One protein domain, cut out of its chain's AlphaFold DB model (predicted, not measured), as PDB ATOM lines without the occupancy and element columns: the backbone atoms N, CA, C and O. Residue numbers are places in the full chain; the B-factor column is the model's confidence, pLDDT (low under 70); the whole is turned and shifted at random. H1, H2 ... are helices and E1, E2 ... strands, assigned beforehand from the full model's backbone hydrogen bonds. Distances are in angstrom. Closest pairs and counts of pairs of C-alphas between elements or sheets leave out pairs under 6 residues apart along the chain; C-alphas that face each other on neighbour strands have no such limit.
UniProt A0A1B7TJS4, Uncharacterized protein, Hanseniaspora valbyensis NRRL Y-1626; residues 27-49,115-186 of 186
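Overview. This is residues 27 to 49 and 115 to 186 of the 186 residues of an uncharacterized protein of Hanseniaspora valbyensis NRRL Y-1626 (UniProt A0A1B7TJS4). A twisted sheet of four strands is covered on one face by two helices that cross at a steep angle, H1 over the half with E1 and E2, H2 over the half with E3 and E4; no named helix is on the other face. The sheet is a meander, each strand the antiparallel neighbour of the one before, in the order E1 - E2 - E3 - E4, and with the helices it makes two layers. The printed part has 95 residues, with two named helices and four named strands in the order H1 E1 E2 E3 E4 H2, and its class is mixed, helices and strands. It is compact, with a radius of gyration of the C-alphas of 13.3 A, and elongated in outline, spanning 41 by 26 by 26 A.

Arrangement. H1, residues 27 to 44, is on the sheet at a height of 8.1 A, over E2, residues 127 to 134; at 29 degrees to E2 on the local plane it runs only just along the strands. The closest C-alphas of H1 and E1, residues 117 to 122, are those of Asn 34 and Ala 119, 6.0 A apart. E1 and E2 form a hairpin, with N 119 and O 129 at 2.8 A. E2 is staggered: residues 127 to 131 pair with E1, and residues 131 to 134 pair with E3, residues 145 to 148. In this second hairpin N 147 and O 132 are 2.8 A apart. E3 and E4, residues 152 to 155, form a third, with N 148 and O 152 at 2.7 A. E1 is apart from E3 and E4. H2, residues 169 to 184, is on the same face as H1, at a height of 9.0 A, only just over E3 and E4, with 3 of its C-alphas falling on each; it runs slantwise to the strands, at 36 degrees to E3 on the local plane. H1, with residues 36 to 40 alone, touches H2, with residues 169 to 176 alone, at a steep tilt of 59 degrees, the same way; the closest C-alphas are those of Ile 40 and Lys 173, 6.5 A apart. Every O i to N i+4 pair is within hydrogen-bond range in H1, and 9 of 12 are in H2.

Along the chain. H1 begins at C-alpha 27, (-51.200, 10.022, -53.784), and is 26.2 A long. E1 measures 14.9 A, E2 22.0 A, E3 9.6 A and E4 9.9 A. H2 measures 21.5 A, has a kink of 30 degrees near residue 176, and ends at C-alpha 184, (-41.301, 16.777, -27.219).

Size, cuts and confidence. The two C-alphas farthest apart are those of Asp 47 and Asp 139, 43.0 A. Residues 50 to 114 are not printed, and C-alphas 49 and 115 are 24.4 A apart across the cut. The link from E4 to H2, residues 156 to 168, is long. Mean pLDDT of the printed part is 71.2; 35 residues are under 70, among them 137 to 142 and 181 to 186.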
ATOM      1  N   LYS A  27     -52.334   9.097 -53.586       65.62
ATOM      2  CA  LYS A  27     -51.200  10.022 -53.784       65.62
ATOM      3  C   LYS A  27     -51.557  11.445 -53.353       65.62
ATOM      4  O   LYS A  27     -50.776  12.094 -52.662       65.62
ATOM      5  N   ASN A  28     -52.749  11.900 -53.733       70.38
ATOM      6  CA  ASN A  28     -53.287  13.196 -53.335       70.38
ATOM      7  C   ASN A  28     -53.543  13.248 -51.827       70.38
ATOM      8  O   ASN A  28     -53.390  14.313 -51.243       70.38
ATOM      9  N   LEU A  29     -53.884  12.113 -51.206       74.81
ATOM     10  CA  LEU A  29     -54.092  12.012 -49.764       74.81
ATOM     11  C   LEU A  29     -52.802  12.263 -48.974       74.81
ATOM     12  O   LEU A  29     -52.784  13.159 -48.139       74.81
ATOM     13  N   LEU A  30     -51.717  11.531 -49.262       73.38
ATOM     14  CA  LEU A  30     -50.440  11.725 -48.556       73.38
ATOM     15  C   LEU A  30     -49.898  13.141 -48.756       73.38
ATOM     16  O   LEU A  30     -49.442  13.774 -47.809       73.38
ATOM     17  N   LYS A  31     -49.991  13.659 -49.984       71.69
ATOM     18  CA  LYS A  31     -49.578  15.028 -50.285       71.69
ATOM     19  C   LYS A  31     -50.382  16.051 -49.480       71.69
ATOM     20  O   LYS A  31     -49.783  16.921 -48.864       71.69
ATOM     21  N   LEU A  32     -51.710  15.923 -49.453       75.94
ATOM     22  CA  LEU A  32     -52.588  16.820 -48.698       75.94
ATOM     23  C   LEU A  32     -52.300  16.753 -47.191       75.94
ATOM     24  O   LEU A  32     -52.206  17.786 -46.536       75.94
ATOM     25  N   LEU A  33     -52.099  15.551 -46.644       79.12
ATOM     26  CA  LEU A  33     -51.724  15.369 -45.240       79.12
ATOM     27  C   LEU A  33     -50.372  15.997 -44.909       79.12
ATOM     28  O   LEU A  33     -50.252  16.650 -43.878       79.12
ATOM     29  N   ASN A  34     -49.376  15.846 -45.781       76.38
ATOM     30  CA  ASN A  34     -48.066  16.462 -45.593       76.38
ATOM     31  C   ASN A  34     -48.141  17.988 -45.691       76.38
ATOM     32  O   ASN A  34     -47.527  18.671 -44.881       76.38
ATOM     33  N   GLU A  35     -48.934  18.529 -46.619       76.69
ATOM     34  CA  GLU A  35     -49.198  19.970 -46.704       76.69
ATOM     35  C   GLU A  35     -49.856  20.495 -45.415       76.69
ATOM     36  O   GLU A  35     -49.446  21.533 -44.894       76.69
ATOM     37  N   HIS A  36     -50.833  19.773 -44.851       80.56
ATOM     38  CA  HIS A  36     -51.444  20.136 -43.568       80.56
ATOM     39  C   HIS A  36     -50.478  19.998 -42.388       80.56
ATOM     40  O   HIS A  36     -50.462  20.877 -41.531       80.56
ATOM     41  N   LEU A  37     -49.666  18.940 -42.346       79.94
ATOM     42  CA  LEU A  37     -48.652  18.719 -41.312       79.94
ATOM     43  C   LEU A  37     -47.619  19.848 -41.302       79.94
ATOM     44  O   LEU A  37     -47.359  20.413 -40.245       79.94
ATOM     45  N   VAL A  38     -47.068  20.199 -42.467       76.56
ATOM     46  CA  VAL A  38     -46.123  21.319 -42.605       76.56
ATOM     47  C   VAL A  38     -46.784  22.612 -42.150       76.56
ATOM     48  O   VAL A  38     -46.202  23.333 -41.354       76.56
ATOM     49  N   TYR A  39     -48.030  22.864 -42.559       79.56
ATOM     50  CA  TYR A  39     -48.751  24.057 -42.124       79.56
ATOM     51  C   TYR A  39     -48.947  24.124 -40.599       79.56
ATOM     52  O   TYR A  39     -48.744  25.175 -40.004       79.56
ATOM     53  N   ILE A  40     -49.306  23.010 -39.953       79.50
ATOM     54  CA  ILE A  40     -49.458  22.935 -38.489       79.50
ATOM     55  C   ILE A  40     -48.125  23.190 -37.776       79.50
ATOM     56  O   ILE A  40     -48.094  23.869 -36.754       79.50
ATOM     57  N   LEU A  41     -47.030  22.647 -38.306       76.50
ATOM     58  CA  LEU A  41     -45.699  22.829 -37.733       76.50
ATOM     59  C   LEU A  41     -45.177  24.251 -37.955       76.50
ATOM     60  O   LEU A  41     -44.593  24.812 -37.039       76.50
ATOM     61  N   ASP A  42     -45.438  24.857 -39.111       74.88
ATOM     62  CA  ASP A  42     -45.101  26.258 -39.384       74.88
ATOM     63  C   ASP A  42     -45.902  27.231 -38.497       74.88
ATOM     64  O   ASP A  42     -45.402  28.300 -38.157       74.88
ATOM     65  N   GLU A  43     -47.138  26.888 -38.104       74.50
ATOM     66  CA  GLU A  43     -47.911  27.685 -37.138       74.50
ATOM     67  C   GLU A  43     -47.291  27.660 -35.728       74.50
ATOM     68  O   GLU A  43     -47.380  28.658 -35.016       74.50
ATOM     69  N   GLU A  44     -46.661  26.550 -35.329       72.69
ATOM     70  CA  GLU A  44     -46.016  26.402 -34.014       72.69
ATOM     71  C   GLU A  44     -44.548  26.834 -33.991       72.69
ATOM     72  O   GLU A  44     -44.063  27.295 -32.959       72.69
ATOM     73  N   TYR A  45     -43.848  26.716 -35.120       70.81
ATOM     74  CA  TYR A  45     -42.442  27.090 -35.291       70.81
ATOM     75  C   TYR A  45     -42.303  28.152 -36.406       70.81
ATOM     76  O   TYR A  45     -41.723  27.874 -37.459       70.81
ATOM     77  N   PRO A  46     -42.834  29.378 -36.204       59.66
ATOM     78  CA  PRO A  46     -42.990  30.390 -37.258       59.66
ATOM     79  C   PRO A  46     -41.678  31.009 -37.756       59.66
ATOM     80  O   PRO A  46     -41.644  31.574 -38.852       59.66
ATOM     81  N   ASP A  47     -40.603  30.913 -36.973       58.19
ATOM     82  CA  ASP A  47     -39.335  31.583 -37.268       58.19
ATOM     83  C   ASP A  47     -38.460  30.831 -38.276       58.19
ATOM     84  O   ASP A  47     -37.456  31.381 -38.730       58.19
ATOM     85  N   ASN A  48     -38.841  29.616 -38.696       53.25
ATOM     86  CA  ASN A  48     -37.964  28.807 -39.532       53.25
ATOM     87  C   ASN A  48     -38.670  28.136 -40.708       53.25
ATOM     88  O   ASN A  48     -39.364  27.128 -40.582       53.25
ATOM     89  N   LYS A  49     -38.466  28.714 -41.896       51.03
ATOM     90  CA  LYS A  49     -38.998  28.184 -43.151       51.03
ATOM     91  C   LYS A  49     -38.300  26.873 -43.473       51.03
ATOM     92  O   LYS A  49     -37.096  26.863 -43.726       51.03
ATOM     93  N   LYS A 115     -40.606   2.843 -46.432       57.31
ATOM     94  CA  LYS A 115     -39.730   4.000 -46.180       57.31
ATOM     95  C   LYS A 115     -40.522   5.300 -46.063       57.31
ATOM     96  O   LYS A 115     -40.969   5.880 -47.041       57.31
ATOM     97  N   SER A 116     -40.628   5.789 -44.829       61.38
ATOM     98  CA  SER A 116     -41.133   7.124 -44.493       61.38
ATOM     99  C   SER A 116     -40.431   8.237 -45.283       61.38
ATOM    100  O   SER A 116     -39.198   8.319 -45.268       61.38
ATOM    101  N   ILE A 117     -41.213   9.119 -45.903       67.88
ATOM    102  CA  ILE A 117     -40.765  10.281 -46.681       67.88
ATOM    103  C   ILE A 117     -40.526  11.454 -45.736       67.88
ATOM    104  O   ILE A 117     -41.373  11.724 -44.896       67.88
ATOM    105  N   LEU A 118     -39.412  12.174 -45.865       66.06
ATOM    106  CA  LEU A 118     -39.185  13.397 -45.087       66.06
ATOM    107  C   LEU A 118     -40.239  14.454 -45.457       66.06
ATOM    108  O   LEU A 118     -40.239  14.954 -46.577       66.06
ATOM    109  N   ALA A 119     -41.134  14.764 -44.522       71.00
ATOM    110  CA  ALA A 119     -42.208  15.736 -44.706       71.00
ATOM    111  C   ALA A 119     -41.837  17.114 -44.153       71.00
ATOM    112  O   ALA A 119     -42.246  18.125 -44.711       71.00
ATOM    113  N   TYR A 120     -41.052  17.156 -43.074       70.75
ATOM    114  CA  TYR A 120     -40.632  18.398 -42.434       70.75
ATOM    115  C   TYR A 120     -39.233  18.243 -41.836       70.75
ATOM    116  O   TYR A 120     -38.910  17.206 -41.249       70.75
ATOM    117  N   LYS A 121     -38.402  19.275 -41.979       65.69
ATOM    118  CA  LYS A 121     -37.074  19.361 -41.367       65.69
ATOM    119  C   LYS A 121     -36.866  20.780 -40.851       65.69
ATOM    120  O   LYS A 121     -37.071  21.733 -41.597       65.69
ATOM    121  N   ASN A 122     -36.438  20.886 -39.603       67.12
ATOM    122  CA  ASN A 122     -35.990  22.113 -38.967       67.12
ATOM    123  C   ASN A 122     -34.631  21.822 -38.320       67.12
ATOM    124  O   ASN A 122     -34.527  20.956 -37.448       67.12
ATOM    125  N   GLU A 123     -33.589  22.487 -38.813       64.81
ATOM    126  CA  GLU A 123     -32.207  22.244 -38.388       64.81
ATOM    127  C   GLU A 123     -31.882  22.899 -37.048       64.81
ATOM    128  O   GLU A 123     -31.193  22.282 -36.239       64.81
ATOM    129  N   GLU A 124     -32.421  24.087 -36.772       61.34
ATOM    130  CA  GLU A 124     -32.185  24.796 -35.508       61.34
ATOM    131  C   GLU A 124     -32.802  24.050 -34.319       61.34
ATOM    132  O   GLU A 124     -32.174  23.910 -33.274       61.34
ATOM    133  N   GLU A 125     -33.995  23.483 -34.506       62.06
ATOM    134  CA  GLU A 125     -34.718  22.730 -33.472       62.06
ATOM    135  C   GLU A 125     -34.405  21.221 -33.475       62.06
ATOM    136  O   GLU A 125     -35.011  20.442 -32.719       62.06
ATOM    137  N   ASN A 126     -33.500  20.789 -34.364       64.56
ATOM    138  CA  ASN A 126     -33.152  19.391 -34.627       64.56
ATOM    139  C   ASN A 126     -34.396  18.489 -34.804       64.56
ATOM    140  O   ASN A 126     -34.507  17.399 -34.234       64.56
ATOM    141  N   ILE A 127     -35.383  18.970 -35.566       70.06
ATOM    142  CA  ILE A 127     -36.621  18.246 -35.872       70.06
ATOM    143  C   ILE A 127     -36.515  17.682 -37.282       70.06
ATOM    144  O   ILE A 127     -36.414  18.417 -38.257       70.06
ATOM    145  N   SER A 128     -36.628  16.364 -37.408       69.00
ATOM    146  CA  SER A 128     -36.830  15.690 -38.688       69.00
ATOM    147  C   SER A 128     -38.076  14.825 -38.575       69.00
ATOM    148  O   SER A 128     -38.097  13.864 -37.804       69.00
ATOM    149  N   ILE A 129     -39.106  15.148 -39.354       72.00
ATOM    150  CA  ILE A 129     -40.364  14.408 -39.387       72.00
ATOM    151  C   ILE A 129     -40.503  13.719 -40.734       72.00
ATOM    152  O   ILE A 129     -40.554  14.359 -41.786       72.00
ATOM    153  N   LYS A 130     -40.585  12.393 -40.689       75.00
ATOM    154  CA  LYS A 130     -40.849  11.543 -41.842       75.00
ATOM    155  C   LYS A 130     -42.245  10.946 -41.747       75.00
ATOM    156  O   LYS A 130     -42.684  10.592 -40.663       75.00
ATOM    157  N   THR A 131     -42.930  10.792 -42.866       76.69
ATOM    158  CA  THR A 131     -44.321  10.345 -42.926       76.69
ATOM    159  C   THR A 131     -44.495   9.209 -43.922       76.69
ATOM    160  O   THR A 131     -43.873   9.238 -44.986       76.69
ATOM    161  N   LYS A 132     -45.369   8.249 -43.637       77.62
ATOM    162  CA  LYS A 132     -45.847   7.263 -44.618       77.62
ATOM    163  C   LYS A 132     -47.328   6.968 -44.422       77.62
ATOM    164  O   LYS A 132     -47.899   7.293 -43.387       77.62
ATOM    165  N   LEU A 133     -47.940   6.359 -45.429       79.44
ATOM    166  CA  LEU A 133     -49.250   5.736 -45.290       79.44
ATOM    167  C   LEU A 133     -49.042   4.274 -44.900       79.44
ATOM    168  O   LEU A 133     -48.232   3.603 -45.531       79.44
ATOM    169  N   ASP A 134     -49.755   3.808 -43.885       79.50
ATOM    170  CA  ASP A 134     -49.846   2.389 -43.540       79.50
ATOM    171  C   ASP A 134     -51.079   1.782 -44.204       79.50
ATOM    172  O   ASP A 134     -52.118   2.443 -44.326       79.50
ATOM    173  N   TYR A 135     -50.974   0.518 -44.592       73.06
ATOM    174  CA  TYR A 135     -52.092  -0.272 -45.091       73.06
ATOM    175  C   TYR A 135     -52.240  -1.493 -44.192       73.06
ATOM    176  O   TYR A 135     -51.252  -2.144 -43.856       73.06
ATOM    177  N   ASP A 136     -53.474  -1.813 -43.809       72.50
ATOM    178  CA  ASP A 136     -53.732  -3.123 -43.221       72.50
ATOM    179  C   ASP A 136     -53.418  -4.192 -44.276       72.50
ATOM    180  O   ASP A 136     -53.615  -3.963 -45.467       72.50
ATOM    181  N   LEU A 137     -52.938  -5.355 -43.832       57.59
ATOM    182  CA  LEU A 137     -52.513  -6.471 -44.692       57.59
ATOM    183  C   LEU A 137     -53.614  -7.007 -45.628       57.59
ATOM    184  O   LEU A 137     -53.304  -7.706 -46.587       57.59
ATOM    185  N   ASP A 138     -54.877  -6.665 -45.371       55.53
ATOM    186  CA  ASP A 138     -55.995  -6.977 -46.254       55.53
ATOM    187  C   ASP A 138     -56.143  -5.921 -47.348       55.53
ATOM    188  O   ASP A 138     -56.021  -4.731 -47.073       55.53
ATOM    189  N   ASP A 139     -56.483  -6.392 -48.551       53.53
ATOM    190  CA  ASP A 139     -56.594  -5.773 -49.887       53.53
ATOM    191  C   ASP A 139     -57.444  -4.473 -49.987       53.53
ATOM    192  O   ASP A 139     -58.294  -4.268 -50.865       53.53
ATOM    193  N   LYS A 140     -57.264  -3.552 -49.042       58.88
ATOM    194  CA  LYS A 140     -58.023  -2.321 -48.900       58.88
ATOM    195  C   LYS A 140     -57.522  -1.316 -49.927       58.88
ATOM    196  O   LYS A 140     -56.360  -0.902 -49.983       58.88
ATOM    197  N   LYS A 141     -58.472  -0.806 -50.710       64.25
ATOM    198  CA  LYS A 141     -58.248   0.297 -51.658       64.25
ATOM    199  C   LYS A 141     -57.816   1.607 -50.981       64.25
ATOM    200  O   LYS A 141     -57.425   2.524 -51.696       64.25
ATOM    201  N   TRP A 142     -57.834   1.701 -49.649       69.69
ATOM    202  CA  TRP A 142     -57.493   2.898 -48.874       69.69
ATOM    203  C   TRP A 142     -56.538   2.573 -47.712       69.69
ATOM    204  O   TRP A 142     -56.638   1.480 -47.157       69.69
ATOM    205  N   PRO A 143     -55.607   3.488 -47.370       75.50
ATOM    206  CA  PRO A 143     -54.694   3.326 -46.236       75.50
ATOM    207  C   PRO A 143     -55.445   3.327 -44.899       75.50
ATOM    208  O   PRO A 143     -56.491   3.968 -44.778       75.50
ATOM    209  N   SER A 144     -54.903   2.628 -43.899       80.12
ATOM    210  CA  SER A 144     -55.486   2.521 -42.555       80.12
ATOM    211  C   SER A 144     -54.997   3.617 -41.614       80.12
ATOM    212  O   SER A 144     -55.804   4.209 -40.895       80.12
ATOM    213  N   SER A 145     -53.719   3.998 -41.699       81.69
ATOM    214  CA  SER A 145     -53.176   5.082 -40.875       81.69
ATOM    215  C   SER A 145     -52.152   5.966 -41.589       81.69
ATOM    216  O   SER A 145     -51.527   5.592 -42.583       81.69
ATOM    217  N   PHE A 146     -51.996   7.183 -41.078       83.94
ATOM    218  CA  PHE A 146     -50.909   8.096 -41.393       83.94
ATOM    219  C   PHE A 146     -49.828   7.955 -40.320       83.94
ATOM    220  O   PHE A 146     -50.047   8.279 -39.151       83.94
ATOM    221  N   VAL A 147     -48.668   7.433 -40.705       81.50
ATOM    222  CA  VAL A 147     -47.554   7.140 -39.801       81.50
ATOM    223  C   VAL A 147     -46.557   8.277 -39.833       81.50
ATOM    224  O   VAL A 147     -46.121   8.701 -40.901       81.50
ATOM    225  N   ILE A 148     -46.126   8.700 -38.656       79.00
ATOM    226  CA  ILE A 148     -45.163   9.761 -38.426       79.00
ATOM    227  C   ILE A 148     -43.952   9.165 -37.697       79.00
ATOM    228  O   ILE A 148     -44.073   8.426 -36.719       79.00
ATOM    229  N   ASN A 149     -42.757   9.427 -38.223       74.06
ATOM    230  CA  ASN A 149     -41.462   8.933 -37.754       74.06
ATOM    231  C   ASN A 149     -41.392   7.415 -37.521       74.06
ATOM    232  O   ASN A 149     -40.654   6.957 -36.650       74.06
ATOM    233  N   ASN A 150     -42.141   6.627 -38.303       68.19
ATOM    234  CA  ASN A 150     -42.251   5.166 -38.164       68.19
ATOM    235  C   ASN A 150     -42.682   4.689 -36.763       68.19
ATOM    236  O   ASN A 150     -42.439   3.536 -36.411       68.19
ATOM    237  N   LYS A 151     -43.294   5.558 -35.954       72.94
ATOM    238  CA  LYS A 151     -43.674   5.251 -34.569       72.94
ATOM    239  C   LYS A 151     -45.112   5.642 -34.297       72.94
ATOM    240  O   LYS A 151     -45.921   4.819 -33.887       72.94
ATOM    241  N   ASP A 152     -45.414   6.904 -34.541       80.38
ATOM    242  CA  ASP A 152     -46.683   7.501 -34.187       80.38
ATOM    243  C   ASP A 152     -47.688   7.299 -35.321       80.38
ATOM    244  O   ASP A 152     -47.421   7.678 -36.458       80.38
ATOM    245  N   LYS A 153     -48.836   6.685 -35.029       82.00
ATOM    246  CA  LYS A 153     -49.876   6.398 -36.026       82.00
ATOM    247  C   LYS A 153     -51.115   7.243 -35.764       82.00
ATOM    248  O   LYS A 153     -51.622   7.274 -34.645       82.00
ATOM    249  N   ILE A 154     -51.608   7.905 -36.805       83.44
ATOM    250  CA  ILE A 154     -52.896   8.595 -36.810       83.44
ATOM    251  C   ILE A 154     -53.842   7.783 -37.691       83.44
ATOM    252  O   ILE A 154     -53.673   7.729 -38.907       83.44
ATOM    253  N   GLU A 155     -54.818   7.121 -37.077       83.88
ATOM    254  CA  GLU A 155     -55.804   6.299 -37.783       83.88
ATOM    255  C   GLU A 155     -56.682   7.163 -38.693       83.88
ATOM    256  O   GLU A 155     -57.233   8.173 -38.255       83.88
ATOM    257  N   PHE A 156     -56.866   6.759 -39.951       79.25
ATOM    258  CA  PHE A 156     -57.621   7.565 -40.913       79.25
ATOM    259  C   PHE A 156     -59.079   7.768 -40.510       79.25
ATOM    260  O   PHE A 156     -59.614   8.857 -40.692       79.25
ATOM    261  N   LYS A 157     -59.697   6.753 -39.898       75.56
ATOM    262  CA  LYS A 157     -61.064   6.834 -39.360       75.56
ATOM    263  C   LYS A 157     -61.254   7.971 -38.342       75.56
ATOM    264  O   LYS A 157     -62.384   8.388 -38.121       75.56
ATOM    265  N   ASP A 158     -60.170   8.447 -37.724       74.75
ATOM    266  CA  ASP A 158     -60.207   9.508 -36.716       74.75
ATOM    267  C   ASP A 158     -60.136  10.915 -37.335       74.75
ATOM    268  O   ASP A 158     -60.404  11.891 -36.641       74.75
ATOM    269  N   ILE A 159     -59.717  11.037 -38.600       75.06
ATOM    270  CA  ILE A 159     -59.393  12.324 -39.247       75.06
ATOM    271  C   ILE A 159     -60.048  12.504 -40.621       75.06
ATOM    272  O   ILE A 159     -59.893  13.551 -41.247       75.06
ATOM    273  N   VAL A 160     -60.745  11.492 -41.132       70.62
ATOM    274  CA  VAL A 160     -61.361  11.499 -42.458       70.62
ATOM    275  C   VAL A 160     -62.839  11.149 -42.338       70.62
ATOM    276  O   VAL A 160     -63.208  10.173 -41.690       70.62
ATOM    277  N   ASP A 161     -63.684  11.959 -42.980       65.25
ATOM    278  CA  ASP A 161     -65.131  11.737 -43.027       65.25
ATOM    279  C   ASP A 161     -65.453  10.385 -43.697       65.25
ATOM    280  O   ASP A 161     -64.669   9.899 -44.517       65.25
ATOM    281  N   LYS A 162     -66.606   9.775 -43.385       62.31
ATOM    282  CA  LYS A 162     -66.973   8.383 -43.744       62.31
ATOM    283  C   LYS A 162     -66.777   8.030 -45.226       62.31
ATOM    284  O   LYS A 162     -66.557   6.868 -45.558       62.31
ATOM    285  N   ASP A 163     -66.818   9.031 -46.100       61.16
ATOM    286  CA  ASP A 163     -66.669   8.901 -47.549       61.16
ATOM    287  C   ASP A 163     -65.221   8.993 -48.073       61.16
ATOM    288  O   ASP A 163     -65.008   8.944 -49.284       61.16
ATOM    289  N   TYR A 164     -64.219   9.189 -47.216       63.19
ATOM    290  CA  TYR A 164     -62.825   9.439 -47.612       63.19
ATOM    291  C   TYR A 164     -62.614  10.643 -48.538       63.19
ATOM    292  O   TYR A 164     -61.593  10.750 -49.211       63.19
ATOM    293  N   LYS A 165     -63.573  11.576 -48.583       65.56
ATOM    294  CA  LYS A 165     -63.552  12.718 -49.514       65.56
ATOM    295  C   LYS A 165     -62.804  13.931 -48.973       65.56
ATOM    296  O   LYS A 165     -62.297  14.713 -49.780       65.56
ATOM    297  N   LYS A 166     -62.737  14.086 -47.648       71.19
ATOM    298  CA  LYS A 166     -62.173  15.259 -46.976       71.19
ATOM    299  C   LYS A 166     -61.435  14.863 -45.692       71.19
ATOM    300  O   LYS A 166     -61.916  14.012 -44.949       71.19
ATOM    301  N   VAL A 167     -60.284  15.496 -45.460       75.81
ATOM    302  CA  VAL A 167     -59.560  15.447 -44.181       75.81
ATOM    303  C   VAL A 167     -60.106  16.546 -43.277       75.81
ATOM    304  O   VAL A 167     -60.214  17.698 -43.705       75.81
ATOM    305  N   ASP A 168     -60.444  16.204 -42.041       78.50
ATOM    306  CA  ASP A 168     -60.763  17.182 -41.010       78.50
ATOM    307  C   ASP A 168     -59.461  17.760 -40.442       78.50
ATOM    308  O   ASP A 168     -58.677  17.083 -39.770       78.50
ATOM    309  N   TYR A 169     -59.215  19.027 -40.764       78.50
ATOM    310  CA  TYR A 169     -58.011  19.728 -40.348       78.50
ATOM    311  C   TYR A 169     -57.918  19.908 -38.830       78.50
ATOM    312  O   TYR A 169     -56.820  19.795 -38.290       78.50
ATOM    313  N   ASP A 170     -59.026  20.197 -38.146       80.44
ATOM    314  CA  ASP A 170     -58.993  20.511 -36.716       80.44
ATOM    315  C   ASP A 170     -58.723  19.235 -35.905       80.44
ATOM    316  O   ASP A 170     -57.876  19.240 -35.006       80.44
ATOM    317  N   LEU A 171     -59.326  18.110 -36.311       82.56
ATOM    318  CA  LEU A 171     -59.026  16.789 -35.744       82.56
ATOM    319  C   LEU A 171     -57.578  16.362 -36.018       82.56
ATOM    320  O   LEU A 171     -56.882  15.880 -35.117       82.56
ATOM    321  N   LEU A 172     -57.092  16.565 -37.247       82.88
ATOM    322  CA  LEU A 172     -55.704  16.268 -37.604       82.88
ATOM    323  C   LEU A 172     -54.720  17.119 -36.788       82.88
ATOM    324  O   LEU A 172     -53.725  16.591 -36.283       82.88
ATOM    325  N   LYS A 173     -55.011  18.414 -36.621       83.31
ATOM    326  CA  LYS A 173     -54.221  19.340 -35.805       83.31
ATOM    327  C   LYS A 173     -54.153  18.853 -34.369       83.31
ATOM    328  O   LYS A 173     -53.054  18.644 -33.861       83.31
ATOM    329  N   GLU A 174     -55.286  18.572 -33.737       84.31
ATOM    330  CA  GLU A 174     -55.315  18.077 -32.359       84.31
ATOM    331  C   GLU A 174     -54.465  16.805 -32.179       84.31
ATOM    332  O   GLU A 174     -53.672  16.698 -31.236       84.31
ATOM    333  N   LYS A 175     -54.580  15.851 -33.112       82.31
ATOM    334  CA  LYS A 175     -53.807  14.601 -33.087       82.31
ATOM    335  C   LYS A 175     -52.309  14.867 -33.245       82.31
ATOM    336  O   LYS A 175     -51.527  14.337 -32.457       82.31
ATOM    337  N   ILE A 176     -51.897  15.710 -34.191       81.69
ATOM    338  CA  ILE A 176     -50.489  16.097 -34.387       81.69
ATOM    339  C   ILE A 176     -49.927  16.798 -33.144       81.69
ATOM    340  O   ILE A 176     -48.834  16.450 -32.695       81.69
ATOM    341  N   PHE A 177     -50.680  17.713 -32.530       78.75
ATOM    342  CA  PHE A 177     -50.260  18.390 -31.301       78.75
ATOM    343  C   PHE A 177     -50.018  17.418 -30.152       78.75
ATOM    344  O   PHE A 177     -48.958  17.450 -29.526       78.75
ATOM    345  N   LYS A 178     -50.967  16.514 -29.894       77.50
ATOM    346  CA  LYS A 178     -50.823  15.507 -28.832       77.50
ATOM    347  C   LYS A 178     -49.661  14.554 -29.092       77.50
ATOM    348  O   LYS A 178     -48.989  14.137 -28.153       77.50
ATOM    349  N   THR A 179     -49.436  14.209 -30.354       69.56
ATOM    350  CA  THR A 179     -48.540  13.114 -30.728       69.56
ATOM    351  C   THR A 179     -47.100  13.575 -30.946       69.56
ATOM    352  O   THR A 179     -46.180  12.877 -30.537       69.56
ATOM    353  N   ILE A 180     -46.891  14.754 -31.537       70.44
ATOM    354  CA  ILE A 180     -45.566  15.279 -31.899       70.44
ATOM    355  C   ILE A 180     -45.131  16.391 -30.944       70.44
ATOM    356  O   ILE A 180     -44.017  16.365 -30.428       70.44
ATOM    357  N   ILE A 181     -45.999  17.379 -30.707       62.69
ATOM    358  CA  ILE A 181     -45.611  18.625 -30.030       62.69
ATOM    359  C   ILE A 181     -45.557  18.426 -28.511       62.69
ATOM    360  O   ILE A 181     -44.546  18.736 -27.882       62.69
ATOM    361  N   ASN A 182     -46.593  17.831 -27.915       61.91
ATOM    362  CA  ASN A 182     -46.648  17.623 -26.466       61.91
ATOM    363  C   ASN A 182     -45.671  16.547 -25.972       61.91
ATOM    364  O   ASN A 182     -45.140  16.693 -24.876       61.91
ATOM    365  N   LYS A 183     -45.377  15.513 -26.775       59.00
ATOM    366  CA  LYS A 183     -44.350  14.511 -26.431       59.00
ATOM    367  C   LYS A 183     -42.924  15.074 -26.421       59.00
ATOM    368  O   LYS A 183     -42.079  14.493 -25.761       59.00
ATOM    369  N   LYS A 184     -42.640  16.154 -27.163       53.84
ATOM    370  CA  LYS A 184     -41.301  16.777 -27.219       53.84
ATOM    371  C   LYS A 184     -41.090  17.831 -26.120       53.84
ATOM    372  O   LYS A 184     -39.951  18.162 -25.816       53.84
ATOM    373  N   ARG A 185     -42.173  18.389 -25.556       52.09
ATOM    374  CA  ARG A 185     -42.126  19.346 -24.429       52.09
ATOM    375  C   ARG A 185     -42.008  18.668 -23.052       52.09
ATOM    376  O   ARG A 185     -41.818  19.377 -22.068       52.09
ATOM    377  N   GLN A 186     -42.168  17.344 -22.988       41.66
ATOM    378  CA  GLN A 186     -41.895  16.502 -21.816       41.66
ATOM    379  C   GLN A 186     -40.483  15.931 -21.906       41.66
ATOM    380  O   GLN A 186     -39.850  15.812 -20.836       41.66
TER     381      GLN A 186